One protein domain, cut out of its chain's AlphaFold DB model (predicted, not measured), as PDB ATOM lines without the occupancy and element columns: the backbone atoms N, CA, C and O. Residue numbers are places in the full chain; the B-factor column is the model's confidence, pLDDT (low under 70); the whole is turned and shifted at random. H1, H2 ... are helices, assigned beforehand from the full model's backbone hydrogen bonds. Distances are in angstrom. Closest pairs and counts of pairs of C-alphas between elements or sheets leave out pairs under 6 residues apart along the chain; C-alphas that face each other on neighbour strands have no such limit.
ATOM      1  N   ARG A 125      42.589  17.287  13.137       91.25
ATOM      2  CA  ARG A 125      42.272  16.297  12.104       91.25
ATOM      3  C   ARG A 125      43.135  15.052  12.269       91.25
ATOM      4  O   ARG A 125      44.328  15.158  12.551       91.25
ATOM      5  N   ASP A 126      42.523  13.885  12.085       88.50
ATOM      6  CA  ASP A 126      43.250  12.614  11.988       88.50
ATOM      7  C   ASP A 126      43.840  12.397  10.581       88.50
ATOM      8  O   ASP A 126      43.550  13.147   9.650       88.50
ATOM      9  N   GLN A 127      44.611  11.322  10.405       86.38
ATOM     10  CA  GLN A 127      45.149  10.840   9.126       86.38
ATOM     11  C   GLN A 127      44.054  10.643   8.067       86.38
ATOM     12  O   GLN A 127      44.280  10.869   6.884       86.38
ATOM     13  N   PHE A 128      42.846  10.279   8.503       84.00
ATOM     14  CA  PHE A 128      41.673  10.094   7.645       84.00
ATOM     15  C   PHE A 128      40.863  11.383   7.421       84.00
ATOM     16  O   PHE A 128      39.749  11.330   6.906       84.00
ATOM     17  N   GLY A 129      41.368  12.542   7.860       85.88
ATOM     18  CA  GLY A 129      40.698  13.836   7.706       85.88
ATOM     19  C   GLY A 129      39.467  14.030   8.597       85.88
ATOM     20  O   GLY A 129      38.748  15.014   8.433       85.88
ATOM     21  N   GLN A 130      39.210  13.133   9.552       86.06
ATOM     22  CA  GLN A 130      38.098  13.260  10.496       86.06
ATOM     23  C   GLN A 130      38.410  14.261  11.606       86.06
ATOM     24  O   GLN A 130      39.555  14.360  12.053       86.06
ATOM     25  N   ASN A 131      37.383  14.983  12.064       89.75
ATOM     26  CA  ASN A 131      37.487  15.862  13.229       89.75
ATOM     27  C   ASN A 131      37.721  15.023  14.487       89.75
ATOM     28  O   ASN A 131      36.855  14.249  14.887       89.75
ATOM     29  N   GLN A 132      38.880  15.195  15.117       87.00
ATOM     30  CA  GLN A 132      39.192  14.563  16.391       87.00
ATOM     31  C   GLN A 132      38.578  15.340  17.549       87.00
ATOM     32  O   GLN A 132      38.523  16.574  17.562       87.00
ATOM     33  N   THR A 133      38.178  14.605  18.582       89.62
ATOM     34  CA  THR A 133      37.836  15.226  19.860       89.62
ATOM     35  C   THR A 133      39.092  15.814  20.518       89.62
ATOM     36  O   THR A 133      40.212  15.352  20.292       89.62
ATOM     37  N   LYS A 134      38.932  16.828  21.381       91.06
ATOM     38  CA  LYS A 134      40.071  17.471  22.075       91.06
ATOM     39  C   LYS A 134      40.936  16.461  22.848       91.06
ATOM     40  O   LYS A 134      42.155  16.602  22.907       91.06
ATOM     41  N   SER A 135      40.312  15.435  23.429       90.62
ATOM     42  CA  SER A 135      40.996  14.393  24.201       90.62
ATOM     43  C   SER A 135      41.810  13.442  23.318       90.62
ATOM     44  O   SER A 135      42.887  13.000  23.717       90.62
ATOM     45  N   GLU A 136      41.334  13.140  22.113       89.06
ATOM     46  CA  GLU A 136      42.054  12.327  21.128       89.06
ATOM     47  C   GLU A 136      43.209  13.094  20.495       89.06
ATOM     48  O   GLU A 136      44.307  12.546  20.368       89.06
ATOM     49  N   ALA A 137      42.996  14.377  20.203       92.88
ATOM     50  CA  ALA A 137      44.040  15.269  19.723       92.88
ATOM     51  C   ALA A 137      45.194  15.357  20.730       92.88
ATOM     52  O   ALA A 137      46.353  15.171  20.360       92.88
ATOM     53  N   TYR A 138      44.876  15.546  22.017       93.94
ATOM     54  CA  TYR A 138      45.876  15.552  23.083       93.94
ATOM     55  C   TYR A 138      46.639  14.227  23.155       93.94
ATOM     56  O   TYR A 138      47.863  14.237  23.163       93.94
ATOM     57  N   ARG A 139      45.948  13.077  23.129       92.56
ATOM     58  CA  ARG A 139      46.607  11.756  23.141       92.56
ATOM     59  C   ARG A 139      47.554  11.577  21.956       92.56
ATOM     60  O   ARG A 139      48.680  11.125  22.142       92.56
ATOM     61  N   THR A 140      47.116  11.958  20.759       91.00
ATOM     62  CA  THR A 140      47.928  11.896  19.538       91.00
ATOM     63  C   THR A 140      49.160  12.790  19.653       91.00
ATOM     64  O   THR A 140      50.265  12.367  19.314       91.00
ATOM     65  N   LEU A 141      48.993  14.003  20.187       93.38
ATOM     66  CA  LEU A 141      50.094  14.923  20.455       93.38
ATOM     67  C   LEU A 141      51.075  14.327  21.475       93.38
ATOM     68  O   LEU A 141      52.272  14.288  21.212       93.38
ATOM     69  N   SER A 142      50.582  13.793  22.595       94.50
ATOM     70  CA  SER A 142      51.404  13.152  23.625       94.50
ATOM     71  C   SER A 142      52.208  11.980  23.068       94.50
ATOM     72  O   SER A 142      53.382  11.846  23.394       94.50
ATOM     73  N   TYR A 143      51.626  11.155  22.194       93.56
ATOM     74  CA  TYR A 143      52.356  10.062  21.546       93.56
ATOM     75  C   TYR A 143      53.491  10.562  20.650       93.56
ATOM     76  O   TYR A 143      54.564   9.964  20.653       93.56
ATOM     77  N   ARG A 144      53.287  11.673  19.931       91.94
ATOM     78  CA  ARG A 144      54.342  12.313  19.128       91.94
ATOM     79  C   ARG A 144      55.438  12.914  20.004       91.94
ATOM     80  O   ARG A 144      56.609  12.768  19.685       91.94
ATOM     81  N   VAL A 145      55.061  13.547  21.114       96.31
ATOM     82  CA  VAL A 145      56.002  14.171  22.055       96.31
ATOM     83  C   VAL A 145      56.836  13.124  22.795       96.31
ATOM     84  O   VAL A 145      58.044  13.275  22.920       96.31
ATOM     85  N   HIS A 146      56.213  12.050  23.281       94.44
ATOM     86  CA  HIS A 146      56.894  11.023  24.076       94.44
ATOM     87  C   HIS A 146      57.497   9.886  23.237       94.44
ATOM     88  O   HIS A 146      58.163   9.017  23.797       94.44
ATOM     89  N   GLY A 147      57.228   9.836  21.928       93.81
ATOM     90  CA  GLY A 147      57.724   8.801  21.011       93.81
ATOM     91  C   GLY A 147      57.187   7.388  21.274       93.81
ATOM     92  O   GLY A 147      57.573   6.441  20.599       93.81
ATOM     93  N   ARG A 148      56.293   7.219  22.256       91.56
ATOM     94  CA  ARG A 148      55.652   5.945  22.600       91.56
ATOM     95  C   ARG A 148      54.189   6.034  22.236       91.56
ATOM     96  O   ARG A 148      53.426   6.692  22.936       91.56
ATOM     97  N   GLY A 149      53.790   5.390  21.150       88.75
ATOM     98  CA  GLY A 149      52.380   5.362  20.787       88.75
ATOM     99  C   GLY A 149      51.619   4.169  21.390       88.75
ATOM    100  O   GLY A 149      52.119   3.448  22.257       88.75
ATOM    101  N   PRO A 150      50.369   3.976  20.953       91.44
ATOM    102  CA  PRO A 150      49.464   2.982  21.515       91.44
ATOM    103  C   PRO A 150      49.855   1.558  21.108       91.44
ATOM    104  O   PRO A 150      50.296   1.339  19.990       91.44
ATOM    105  N   SER A 151      49.618   0.571  21.976       91.31
ATOM    106  CA  SER A 151      49.887  -0.844  21.671       91.31
ATOM    107  C   SER A 151      49.109  -1.358  20.449       91.31
ATOM    108  O   SER A 151      47.998  -0.897  20.180       91.31
ATOM    109  N   ASN A 152      49.640  -2.378  19.763       91.25
ATOM    110  CA  ASN A 152      49.038  -2.959  18.548       91.25
ATOM    111  C   ASN A 152      47.565  -3.353  18.743       91.25
ATOM    112  O   ASN A 152      46.709  -3.023  17.926       91.25
ATOM    113  N   ARG A 153      47.231  -3.971  19.882       92.69
ATOM    114  CA  ARG A 153      45.845  -4.342  20.220       92.69
ATOM    115  C   ARG A 153      44.921  -3.124  20.322       92.69
ATOM    116  O   ARG A 153      43.742  -3.199  19.980       92.69
ATOM    117  N   ARG A 154      45.434  -2.000  20.828       88.94
ATOM    118  CA  ARG A 154      44.668  -0.755  20.940       88.94
ATOM    119  C   ARG A 154      44.507  -0.091  19.577       88.94
ATOM    120  O   ARG A 154      43.414   0.389  19.297       88.94
ATOM    121  N   GLN A 155      45.545  -0.108  18.743       90.00
ATOM    122  CA  GLN A 155      45.475   0.377  17.363       90.00
ATOM    123  C   GLN A 155      44.417  -0.386  16.565       90.00
ATOM    124  O   GLN A 155      43.521   0.229  15.996       90.00
ATOM    125  N   GLU A 156      44.440  -1.718  16.625       91.81
ATOM    126  CA  GLU A 156      43.457  -2.561  15.946       91.81
ATOM    127  C   GLU A 156      42.025  -2.266  16.419       91.81
ATOM    128  O   GLU A 156      41.110  -2.145  15.609       91.81
ATOM    129  N   LYS A 157      41.816  -2.085  17.731       92.56
ATOM    130  CA  LYS A 157      40.494  -1.738  18.278       92.56
ATOM    131  C   LYS A 157      39.989  -0.386  17.770       92.56
ATOM    132  O   LYS A 157      38.790  -0.238  17.554       92.56
ATOM    133  N   VAL A 158      40.873   0.599  17.622       87.19
ATOM    134  CA  VAL A 158      40.514   1.920  17.084       87.19
ATOM    135  C   VAL A 158      40.164   1.810  15.601       87.19
ATOM    136  O   VAL A 158      39.123   2.318  15.199       87.19
ATOM    137  N   LEU A 159      40.954   1.071  14.820       89.06
ATOM    138  CA  LEU A 159      40.684   0.832  13.400       89.06
ATOM    139  C   LEU A 159      39.365   0.080  13.177       89.06
ATOM    140  O   LEU A 159      38.572   0.487  12.336       89.06
ATOM    141  N   ARG A 160      39.079  -0.961  13.970       91.56
ATOM    142  CA  ARG A 160      37.795  -1.683  13.909       91.56
ATOM    143  C   ARG A 160      36.612  -0.753  14.164       91.56
ATOM    144  O   ARG A 160      35.674  -0.744  13.384       91.56
ATOM    145  N   ARG A 161      36.690   0.085  15.205       87.88
ATOM    146  CA  ARG A 161      35.644   1.079  15.505       87.88
ATOM    147  C   ARG A 161      35.435   2.066  14.362       87.88
ATOM    148  O   ARG A 161      34.306   2.458  14.110       87.88
ATOM    149  N   PHE A 162      36.516   2.476  13.706       86.94
ATOM    150  CA  PHE A 162      36.443   3.378  12.568       86.94
ATOM    151  C   PHE A 162      35.727   2.733  11.377       86.94
ATOM    152  O   PHE A 162      34.814   3.341  10.828       86.94
ATOM    153  N   VAL A 163      36.084   1.493  11.029       89.25
ATOM    154  CA  VAL A 163      35.413   0.737   9.959       89.25
ATOM    155  C   VAL A 163      33.937   0.519  10.291       89.25
ATOM    156  O   VAL A 163      33.083   0.827   9.467       89.25
ATOM    157  N   ASP A 164      33.624   0.098  11.519       88.31
ATOM    158  CA  ASP A 164      32.238  -0.102  11.956       88.31
ATOM    159  C   ASP A 164      31.409   1.191  11.842       88.31
ATOM    160  O   ASP A 164      30.234   1.149  11.482       88.31
ATOM    161  N   GLU A 165      31.997   2.352  12.146       85.56
ATOM    162  CA  GLU A 165      31.316   3.646  12.031       85.56
ATOM    163  C   GLU A 165      31.150   4.085  10.569       85.56
ATOM    164  O   GLU A 165      30.101   4.614  10.193       85.56
ATOM    165  N   GLN A 166      32.136   3.823   9.707       85.56
ATOM    166  CA  GLN A 166      32.000   4.044   8.265       85.56
ATOM    167  C   GLN A 166      30.893   3.174   7.667       85.56
ATOM    168  O   GLN A 166      30.040   3.673   6.936       85.56
ATOM    169  N   ASP A 167      30.849   1.899   8.042       86.31
ATOM    170  CA  ASP A 167      29.816   0.976   7.589       86.31
ATOM    171  C   ASP A 167      28.441   1.377   8.125       86.31
ATOM    172  O   ASP A 167      27.458   1.327   7.391       86.31
ATOM    173  N   ARG A 168      28.344   1.834   9.382       83.06
ATOM    174  CA  ARG A 168      27.090   2.343   9.960       83.06
ATOM    175  C   ARG A 168      26.609   3.613   9.286       83.06
ATOM    176  O   ARG A 168      25.422   3.714   9.007       83.06
ATOM    177  N   THR A 169      27.491   4.572   9.032       81.38
ATOM    178  CA  THR A 169      27.120   5.829   8.365       81.38
ATOM    179  C   THR A 169      26.718   5.586   6.913       81.38
ATOM    180  O   THR A 169      25.701   6.119   6.472       81.38
ATOM    181  N   ALA A 170      27.421   4.700   6.198       80.69
ATOM    182  CA  ALA A 170      27.015   4.241   4.872       80.69
ATOM    183  C   ALA A 170      25.679   3.476   4.916       80.69
ATOM    184  O   ALA A 170      24.803   3.678   4.072       80.69
ATOM    185  N   ALA A 171      25.484   2.630   5.931       75.19
ATOM    186  CA  ALA A 171      24.271   1.845   6.101       75.19
ATOM    187  C   ALA A 171      23.092   2.656   6.642       75.19
ATOM    188  O   ALA A 171      21.967   2.235   6.407       75.19
ATOM    189  N   ALA A 172      23.282   3.797   7.306       67.12
ATOM    190  CA  ALA A 172      22.198   4.618   7.856       67.12
ATOM    191  C   ALA A 172      21.243   5.127   6.762       67.12
ATOM    192  O   ALA A 172      20.052   5.280   7.017       67.12
TER     193      ALA A 172
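What this domain is: This is residues 125 to 172 of the 196 residues of the protein "Hypothetical protein" of Cafeteria roenbergensis (UniProt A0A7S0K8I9). The model is an open U with unequal arms: helix H1 and the longer H2, which folds back after residues 147 to 151 without meeting H1, with a loop of residues 125 to 133 before H1. The 48 printed residues hold two named helices, H1 then H2, and no named strand; the class is all helix. The whole is loose, with a radius of gyration of the C-alphas of 12.3 A, and elongated, spanning 38 by 22 by 15 A.

Where its parts are: H1, residues 134 to 146, begins at C-alpha 134 (40.071, 17.471, 22.075) and measures 18.1 A from first to last C-alpha. H2, residues 152 to 172, measures 29.9 A and ends at C-alpha 172 (22.198, 4.618, 7.856).

How they stand to each other: H1 and H2 are apart, with no C-alpha of the one within 8 A of the other. A tight link of 5 residues joins them. In both helices every O i to N i+4 pair is within hydrogen-bond range.

The domain as a whole: The C-alphas farthest apart, of His 146 and Ala 172, are 38.8 A apart. The printed part has no cut; residue 172 alone has pLDDT under 70.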